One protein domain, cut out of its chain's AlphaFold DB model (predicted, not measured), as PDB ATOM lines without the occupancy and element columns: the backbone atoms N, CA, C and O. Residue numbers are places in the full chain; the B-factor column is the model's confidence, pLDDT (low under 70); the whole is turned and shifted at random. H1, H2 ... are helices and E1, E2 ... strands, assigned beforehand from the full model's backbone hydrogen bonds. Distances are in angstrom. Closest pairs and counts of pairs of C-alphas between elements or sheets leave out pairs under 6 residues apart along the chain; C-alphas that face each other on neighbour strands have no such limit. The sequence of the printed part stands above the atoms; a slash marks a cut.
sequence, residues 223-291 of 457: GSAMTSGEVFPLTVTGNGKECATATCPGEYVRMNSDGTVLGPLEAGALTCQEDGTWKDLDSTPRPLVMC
ATOM      1  N   GLY A 223      50.431  -2.667  13.819       76.56
ATOM      2  CA  GLY A 223      50.206  -3.420  12.588       76.56
ATOM      3  C   GLY A 223      49.259  -2.717  11.626       76.56
ATOM      4  O   GLY A 223      48.882  -1.559  11.827       76.56
ATOM      5  N   SER A 224      48.894  -3.426  10.560       72.44
ATOM      6  CA  SER A 224      48.186  -2.865   9.405       72.44
ATOM      7  C   SER A 224      46.839  -2.236   9.762       72.44
ATOM      8  O   SER A 224      46.543  -1.165   9.239       72.44
ATOM      9  N   ALA A 225      46.076  -2.823  10.689       72.75
ATOM     10  CA  ALA A 225      44.787  -2.283  11.130       72.75
ATOM     11  C   ALA A 225      44.924  -0.971  11.924       72.75
ATOM     12  O   ALA A 225      44.071  -0.090  11.845       72.75
ATOM     13  N   MET A 226      46.013  -0.812  12.683       73.75
ATOM     14  CA  MET A 226      46.312   0.450  13.365       73.75
ATOM     15  C   MET A 226      46.731   1.521  12.351       73.75
ATOM     16  O   MET A 226      46.296   2.664  12.431       73.75
ATOM     17  N   THR A 227      47.573   1.159  11.379       68.50
ATOM     18  CA  THR A 227      48.044   2.085  10.337       68.50
ATOM     19  C   THR A 227      46.929   2.500   9.375       68.50
ATOM     20  O   THR A 227      46.937   3.627   8.883       68.50
ATOM     21  N   SER A 228      45.971   1.613   9.094       68.00
ATOM     22  CA  SER A 228      44.798   1.924   8.273       68.00
ATOM     23  C   SER A 228      43.758   2.770   9.011       68.00
ATOM     24  O   SER A 228      42.919   3.377   8.352       68.00
ATOM     25  N   GLY A 229      43.827   2.826  10.345       67.06
ATOM     26  CA  GLY A 229      42.848   3.491  11.202       67.06
ATOM     27  C   GLY A 229      41.662   2.609  11.599       67.06
ATOM     28  O   GLY A 229      40.867   3.045  12.421       67.06
ATOM     29  N   GLU A 230      41.568   1.371  11.097       76.00
ATOM     30  CA  GLU A 230      40.479   0.421  11.392       76.00
ATOM     31  C   GLU A 230      40.296   0.163  12.898       76.00
ATOM     32  O   GLU A 230      39.184  -0.102  13.368       76.00
ATOM     33  N   VAL A 231      41.383   0.266  13.667       82.25
ATOM     34  CA  VAL A 231      41.384   0.124  15.124       82.25
ATOM     35  C   VAL A 231      42.160   1.249  15.801       82.25
ATOM     36  O   VAL A 231      43.038   1.869  15.205       82.25
ATOM     37  N   PHE A 232      41.879   1.479  17.083       81.81
ATOM     38  CA  PHE A 232      42.624   2.414  17.926       81.81
ATOM     39  C   PHE A 232      42.899   1.819  19.320       81.81
ATOM     40  O   PHE A 232      42.269   0.821  19.693       81.81
ATOM     41  N   PRO A 233      43.880   2.369  20.071       84.38
ATOM     42  CA  PRO A 233      44.252   1.861  21.391       84.38
ATOM     43  C   PRO A 233      43.075   1.790  22.364       84.38
ATOM     44  O   PRO A 233      42.154   2.603  22.302       84.38
ATOM     45  N   LEU A 234      43.148   0.840  23.293       81.19
ATOM     46  CA  LEU A 234      42.203   0.740  24.400       81.19
ATOM     47  C   LEU A 234      42.301   1.973  25.311       81.19
ATOM     48  O   LEU A 234      43.402   2.431  25.624       81.19
ATOM     49  N   THR A 235      41.159   2.470  25.794       78.88
ATOM     50  CA  THR A 235      41.133   3.529  26.812       78.88
ATOM     51  C   THR A 235      41.133   2.893  28.192       78.88
ATOM     52  O   THR A 235      40.120   2.332  28.610       78.88
ATOM     53  N   VAL A 236      42.242   2.985  28.924       77.19
ATOM     54  CA  VAL A 236      42.304   2.514  30.315       77.19
ATOM     55  C   VAL A 236      41.531   3.485  31.209       77.19
ATOM     56  O   VAL A 236      41.864   4.664  31.292       77.19
ATOM     57  N   THR A 237      40.471   3.001  31.851       69.75
ATOM     58  CA  THR A 237      39.562   3.796  32.697       69.75
ATOM     59  C   THR A 237      39.865   3.695  34.182       69.75
ATOM     60  O   THR A 237      39.355   4.489  34.968       69.75
ATOM     61  N   GLY A 238      40.694   2.734  34.578       64.81
ATOM     62  CA  GLY A 238      41.133   2.594  35.954       64.81
ATOM     63  C   GLY A 238      42.331   1.668  36.056       64.81
ATOM     64  O   GLY A 238      42.293   0.557  35.539       64.81
ATOM     65  N   ASN A 239      43.351   2.136  36.763       63.38
ATOM     66  CA  ASN A 239      44.495   1.377  37.243       63.38
ATOM     67  C   ASN A 239      44.591   1.687  38.735       63.38
ATOM     68  O   ASN A 239      44.906   2.810  39.122       63.38
ATOM     69  N   GLY A 240      44.191   0.739  39.577       59.94
ATOM     70  CA  GLY A 240      44.088   0.961  41.017       59.94
ATOM     71  C   GLY A 240      44.587  -0.240  41.799       59.94
ATOM     72  O   GLY A 240      45.487  -0.946  41.368       59.94
ATOM     73  N   LYS A 241      43.973  -0.511  42.955       58.59
ATOM     74  CA  LYS A 241      44.248  -1.723  43.748       58.59
ATOM     75  C   LYS A 241      43.932  -3.018  42.977       58.59
ATOM     76  O   LYS A 241      44.460  -4.076  43.304       58.59
ATOM     77  N   GLU A 242      43.068  -2.918  41.971       69.19
ATOM     78  CA  GLU A 242      42.693  -3.985  41.046       69.19
ATOM     79  C   GLU A 242      43.388  -3.803  39.690       69.19
ATOM     80  O   GLU A 242      43.916  -2.732  39.374       69.19
ATOM     81  N   CYS A 243      43.402  -4.869  38.894       75.56
ATOM     82  CA  CYS A 243      43.966  -4.860  37.552       75.56
ATOM     83  C   CYS A 243      43.317  -3.826  36.626       75.56
ATOM     84  O   CYS A 243      42.169  -3.434  36.827       75.56
ATOM     85  N   ALA A 244      44.065  -3.412  35.595       77.50
ATOM     86  CA  ALA A 244      43.638  -2.394  34.644       77.50
ATOM     87  C   ALA A 244      42.254  -2.702  34.064       77.50
ATOM     88  O   ALA A 244      42.009  -3.817  33.605       77.50
ATOM     89  N   THR A 245      41.370  -1.711  34.032       81.62
ATOM     90  CA  THR A 245      40.109  -1.797  33.288       81.62
ATOM     91  C   THR A 245      40.193  -0.931  32.048       81.62
ATOM     92  O   THR A 245      40.673   0.202  32.106       81.62
ATOM     93  N   ALA A 246      39.743  -1.464  30.919       82.12
ATOM     94  CA  ALA A 246      39.699  -0.755  29.656       82.12
ATOM     95  C   ALA A 246      38.268  -0.647  29.135       82.12
ATOM     96  O   ALA A 246      37.465  -1.573  29.273       82.12
ATOM     97  N   THR A 247      37.990   0.490  28.498       82.62
ATOM     98  CA  THR A 247      36.757   0.739  27.757       82.62
ATOM     99  C   THR A 247      37.035   1.102  26.305       82.62
ATOM    100  O   THR A 247      38.090   1.649  25.970       82.62
ATOM    101  N   CYS A 248      36.060   0.823  25.443       79.19
ATOM    102  CA  CYS A 248      36.031   1.308  24.073       79.19
ATOM    103  C   CYS A 248      34.787   2.176  23.840       79.19
ATOM    104  O   CYS A 248      33.689   1.786  24.224       79.19
ATOM    105  N   PRO A 249      34.933   3.336  23.173       69.62
ATOM    106  CA  PRO A 249      33.802   4.106  22.651       69.62
ATOM    107  C   PRO A 249      32.950   3.339  21.627       69.62
ATOM    108  O   PRO A 249      31.792   3.686  21.411       69.62
ATOM    109  N   GLY A 250      33.550   2.351  20.954       72.50
ATOM    110  CA  GLY A 250      32.908   1.461  19.988       72.50
ATOM    111  C   GLY A 250      32.953  -0.000  20.434       72.50
ATOM    112  O   GLY A 250      33.055  -0.303  21.619       72.50
ATOM    113  N   GLU A 251      32.906  -0.914  19.469       83.75
ATOM    114  CA  GLU A 251      33.059  -2.352  19.718       83.75
ATOM    115  C   GLU A 251      34.521  -2.695  20.041       83.75
ATOM    116  O   GLU A 251      35.446  -2.030  19.573       83.75
ATOM    117  N   TYR A 252      34.750  -3.773  20.786       88.44
ATOM    118  CA  TYR A 252      36.086  -4.354  20.901       88.44
ATOM    119  C   TYR A 252      36.345  -5.275  19.708       88.44
ATOM    120  O   TYR A 252      35.424  -5.885  19.159       88.44
ATOM    121  N   VAL A 253      37.606  -5.420  19.320       89.44
ATOM    122  CA  VAL A 253      38.042  -6.391  18.312       89.44
ATOM    123  C   VAL A 253      39.238  -7.184  18.796       89.44
ATOM    124  O   VAL A 253      40.148  -6.661  19.437       89.44
ATOM    125  N   ARG A 254      39.242  -8.471  18.454       91.06
ATOM    126  CA  ARG A 254      40.379  -9.362  18.685       91.06
ATOM    127  C   ARG A 254      41.440  -9.114  17.624       91.06
ATOM    128  O   ARG A 254      41.109  -8.982  16.446       91.06
ATOM    129  N   MET A 255      42.697  -9.119  18.045       90.75
ATOM    130  CA  MET A 255      43.841  -8.879  17.169       90.75
ATOM    131  C   MET A 255      44.752 -10.104  17.093       90.75
ATOM    132  O   MET A 255      44.912 -10.835  18.072       90.75
ATOM    133  N   ASN A 256      45.386 -10.295  15.941       88.69
ATOM    134  CA  ASN A 256      46.572 -11.138  15.811       88.69
ATOM    135  C   ASN A 256      47.830 -10.389  16.270       88.69
ATOM    136  O   ASN A 256      47.848  -9.160  16.363       88.69
ATOM    137  N   SER A 257      48.914 -11.132  16.505       85.50
ATOM    138  CA  SER A 257      50.229 -10.566  16.841       85.50
ATOM    139  C   SER A 257      50.854  -9.740  15.714       85.50
ATOM    140  O   SER A 257      51.702  -8.898  15.988       85.50
ATOM    141  N   ASP A 258      50.422  -9.943  14.467       84.38
ATOM    142  CA  ASP A 258      50.802  -9.133  13.301       84.38
ATOM    143  C   ASP A 258      49.965  -7.842  13.149       84.38
ATOM    144  O   ASP A 258      50.170  -7.062  12.214       84.38
ATOM    145  N   GLY A 259      49.013  -7.618  14.063       83.44
ATOM    146  CA  GLY A 259      48.126  -6.461  14.091       83.44
ATOM    147  C   GLY A 259      47.017  -6.477  13.039       83.44
ATOM    148  O   GLY A 259      46.490  -5.414  12.708       83.44
ATOM    149  N   THR A 260      46.639  -7.654  12.529       87.38
ATOM    150  CA  THR A 260      45.398  -7.855  11.759       87.38
ATOM    151  C   THR A 260      44.188  -8.121  12.667       87.38
ATOM    152  O   THR A 260      44.325  -8.671  13.764       87.38
ATOM    153  N   VAL A 261      42.990  -7.726  12.218       88.38
ATOM    154  CA  VAL A 261      41.728  -7.909  12.957       88.38
ATOM    155  C   VAL A 261      41.177  -9.321  12.739       88.38
ATOM    156  O   VAL A 261      40.940  -9.741  11.610       88.38
ATOM    157  N   LEU A 262      40.924 -10.052  13.829       89.06
ATOM    158  CA  LEU A 262      40.309 -11.389  13.810       89.06
ATOM    159  C   LEU A 262      38.775 -11.347  13.809       89.06
ATOM    160  O   LEU A 262      38.124 -12.303  13.391       89.06
ATOM    161  N   GLY A 263      38.194 -10.264  14.321       86.38
ATOM    162  CA  GLY A 263      36.750 -10.057  14.375       86.38
ATOM    163  C   GLY A 263      36.291  -9.373  15.663       86.38
ATOM    164  O   GLY A 263      37.100  -9.154  16.573       86.38
ATOM    165  N   PRO A 264      34.990  -9.046  15.755       87.06
ATOM    166  CA  PRO A 264      34.429  -8.351  16.904       87.06
ATOM    167  C   PRO A 264      34.505  -9.196  18.181       87.06
ATOM    168  O   PRO A 264      34.631 -10.431  18.145       87.06
ATOM    169  N   LEU A 265      34.445  -8.494  19.307       85.50
ATOM    170  CA  LEU A 265      34.344  -9.012  20.661       85.50
ATOM    171  C   LEU A 265      33.214  -8.258  21.371       85.50
ATOM    172  O   LEU A 265      33.291  -7.044  21.560       85.50
ATOM    173  N   GLU A 266      32.165  -8.982  21.750       80.62
ATOM    174  CA  GLU A 266      31.060  -8.425  22.526       80.62
ATOM    175  C   GLU A 266      31.467  -8.359  23.999       80.62
ATOM    176  O   GLU A 266      31.355  -9.327  24.742       80.62
ATOM    177  N   ALA A 267      31.980  -7.206  24.417       77.62
ATOM    178  CA  ALA A 267      32.303  -6.924  25.807       77.62
ATOM    179  C   ALA A 267      31.797  -5.525  26.169       77.62
ATOM    180  O   ALA A 267      31.807  -4.623  25.334       77.62
ATOM    181  N   GLY A 268      31.349  -5.332  27.412       71.88
ATOM    182  CA  GLY A 268      31.048  -3.996  27.943       71.88
ATOM    183  C   GLY A 268      32.302  -3.306  28.486       71.88
ATOM    184  O   GLY A 268      32.549  -2.132  28.219       71.88
ATOM    185  N   ALA A 269      33.133  -4.063  29.198       82.50
ATOM    186  CA  ALA A 269      34.415  -3.639  29.745       82.50
ATOM    187  C   ALA A 269      35.402  -4.809  29.687       82.50
ATOM    188  O   ALA A 269      34.985  -5.971  29.734       82.50
ATOM    189  N   LEU A 270      36.693  -4.494  29.601       86.38
ATOM    190  CA  LEU A 270      37.761  -5.481  29.725       86.38
ATOM    191  C   LEU A 270      38.527  -5.262  31.018       86.38
ATOM    192  O   LEU A 270      38.882  -4.132  31.345       86.38
ATOM    193  N   THR A 271      38.848  -6.354  31.697       86.62
ATOM    194  CA  THR A 271      39.703  -6.348  32.880       86.62
ATOM    195  C   THR A 271      40.981  -7.106  32.566       86.62
ATOM    196  O   THR A 271      40.955  -8.287  32.208       86.62
ATOM    197  N   CYS A 272      42.111  -6.425  32.694       86.44
ATOM    198  CA  CYS A 272      43.436  -7.011  32.588       86.44
ATOM    199  C   CYS A 272      43.629  -8.094  33.654       86.44
ATOM    200  O   CYS A 272      43.048  -8.034  34.737       86.44
ATOM    201  N   GLN A 273      44.417  -9.109  33.338       85.88
ATOM    202  CA  GLN A 273      44.711 -10.237  34.209       85.88
ATOM    203  C   GLN A 273      46.205 -10.303  34.512       85.88
ATOM    204  O   GLN A 273      47.033  -9.743  33.793       85.88
ATOM    205  N   GLU A 274      46.563 -11.013  35.582       80.56
ATOM    206  CA  GLU A 274      47.960 -11.140  36.012       80.56
ATOM    207  C   GLU A 274      48.839 -11.855  34.979       80.56
ATOM    208  O   GLU A 274      50.057 -11.723  35.029       80.56
ATOM    209  N   ASP A 275      48.251 -12.582  34.030       81.19
ATOM    210  CA  ASP A 275      48.957 -13.221  32.915       81.19
ATOM    211  C   ASP A 275      49.200 -12.278  31.717       81.19
ATOM    212  O   ASP A 275      49.755 -12.702  30.706       81.19
ATOM    213  N   GLY A 276      48.800 -11.004  31.822       79.75
ATOM    214  CA  GLY A 276      48.938 -10.007  30.759       79.75
ATOM    215  C   GLY A 276      47.851 -10.075  29.685       79.75
ATOM    216  O   GLY A 276      47.966  -9.417  28.651       79.75
ATOM    217  N   THR A 277      46.787 -10.852  29.903       87.44
ATOM    218  CA  THR A 277      45.650 -10.931  28.980       87.44
ATOM    219  C   THR A 277      44.476 -10.066  29.428       87.44
ATOM    220  O   THR A 277      44.268  -9.802  30.611       87.44
ATOM    221  N   TRP A 278      43.664  -9.635  28.468       87.31
ATOM    222  CA  TRP A 278      42.382  -8.991  28.726       87.31
ATOM    223  C   TRP A 278      41.287 -10.047  28.876       87.31
ATOM    224  O   TRP A 278      41.187 -10.954  28.048       87.31
ATOM    225  N   LYS A 279      40.435  -9.924  29.894       86.19
ATOM    226  CA  LYS A 279      39.210 -10.724  30.031       86.19
ATOM    227  C   LYS A 279      37.966  -9.856  29.940       86.19
ATOM    228  O   LYS A 279      37.927  -8.754  30.477       86.19
ATOM    229  N   ASP A 280      36.957 -10.403  29.282       81.75
ATOM    230  CA  ASP A 280      35.572  -9.952  29.343       81.75
ATOM    231  C   ASP A 280      34.820 -10.674  30.484       81.75
ATOM    232  O   ASP A 280      35.396 -11.458  31.246       81.75
ATOM    233  N   LEU A 281      33.517 -10.409  30.609       69.00
ATOM    234  CA  LEU A 281      32.642 -11.046  31.603       69.00
ATOM    235  C   LEU A 281      32.565 -12.577  31.443       69.00
ATOM    236  O   LEU A 281      32.388 -13.285  32.434       69.00
ATOM    237  N   ASP A 282      32.782 -13.095  30.232       69.62
ATOM    238  CA  ASP A 282      32.748 -14.529  29.921       69.62
ATOM    239  C   ASP A 282      34.060 -15.249  30.287       69.62
ATOM    240  O   ASP A 282      34.233 -16.445  30.036       69.62
ATOM    241  N   SER A 283      34.993 -14.537  30.933       66.62
ATOM    242  CA  SER A 283      36.227 -15.059  31.535       66.62
ATOM    243  C   SER A 283      37.237 -15.667  30.557       66.62
ATOM    244  O   SER A 283      38.201 -16.306  30.996       66.62
ATOM    245  N   THR A 284      37.075 -15.465  29.246       78.38
ATOM    246  CA  THR A 284      38.017 -16.013  28.262       78.38
ATOM    247  C   THR A 284      39.215 -15.072  28.101       78.38
ATOM    248  O   THR A 284      39.027 -13.944  27.648       78.38
ATOM    249  N   PRO A 285      40.453 -15.502  28.417       79.19
ATOM    250  CA  PRO A 285      41.631 -14.654  28.273       79.19
ATOM    251  C   PRO A 285      41.911 -14.336  26.800       79.19
ATOM    252  O   PRO A 285      41.917 -15.219  25.933       79.19
ATOM    253  N   ARG A 286      42.137 -13.054  26.510       82.44
ATOM    254  CA  ARG A 286      42.445 -12.517  25.182       82.44
ATOM    255  C   ARG A 286      43.783 -11.777  25.240       82.44
ATOM    256  O   ARG A 286      43.860 -10.723  25.867       82.44
ATOM    257  N   PRO A 287      44.843 -12.279  24.586       78.19
ATOM    258  CA  PRO A 287      46.156 -11.645  24.674       78.19
ATOM    259  C   PRO A 287      46.204 -10.285  23.972       78.19
ATOM    260  O   PRO A 287      46.964  -9.420  24.385       78.19
ATOM    261  N   LEU A 288      45.399 -10.077  22.922       88.69
ATOM    262  CA  LEU A 288      45.445  -8.872  22.097       88.69
ATOM    263  C   LEU A 288      44.027  -8.416  21.734       88.69
ATOM    264  O   LEU A 288      43.289  -9.118  21.034       88.69
ATOM    265  N   VAL A 289      43.651  -7.234  22.218       89.06
ATOM    266  CA  VAL A 289      42.341  -6.615  21.988       89.06
ATOM    267  C   VAL A 289      42.536  -5.128  21.724       89.06
ATOM    268  O   VAL A 289      43.409  -4.506  22.319       89.06
ATOM    269  N   MET A 290      41.738  -4.573  20.818       89.19
ATOM    270  CA  MET A 290      41.752  -3.155  20.457       89.19
ATOM    271  C   MET A 290      40.325  -2.626  20.353       89.19
ATOM    272  O   MET A 290      39.371  -3.407  20.291       89.19
ATOM    273  N   CYS A 291      40.171  -1.306  20.301       84.81
ATOM    274  CA  CYS A 291      38.888  -0.711  19.969       84.81
ATOM    275  C   CYS A 291      38.709  -0.702  18.458       84.81
ATOM    276  O   CYS A 291      39.554  -0.184  17.725       84.81
TER     277      CYS A 291
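This is residues 223 to 291 of the 457 residues of an uncharacterized protein of Pristionchus pacificus (UniProt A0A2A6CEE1). With little regular structure, two small antiparallel sheets, E1-E2-E5 and E4-E3-E6, follow each other along the long axis, with short H1 at one end and the E1-E2 loop at the other. The 69 printed residues run H1, then E1 to E6, mostly strand, with 27 in named elements. The whole is compact, radius of gyration of the C-alphas 11.5 A, and elongated, 35 by 20 by 18 A.

Find C-alpha 224 at (48.186, -2.865, 9.405); H1 runs to 228. Next come E1, residues 235 to 238; E2, 245 to 247; E3, 252 to 255, 9.7 A; E4, 261 to 265, 10.7 A; E5, 270 to 272; E6, 289 to 291, ending at (38.888, -0.711, 19.969).

In hairpin E1-E2, find N 237 and O 245 at 2.8 A; for E2-E5, N 246 and O 270, 2.8 A. Hairpin E3-E4 has N 254 and O 263 at 2.9 A; E3-E6, N 253 and O 290, 2.8 A. H1, its O i to N i+4 pair within hydrogen-bond range, only grazes sheet E4-E3-E6.

The printed part has no cut. E5 to E6 is a long link. Residues 237 to 242 are among 13 under pLDDT 70.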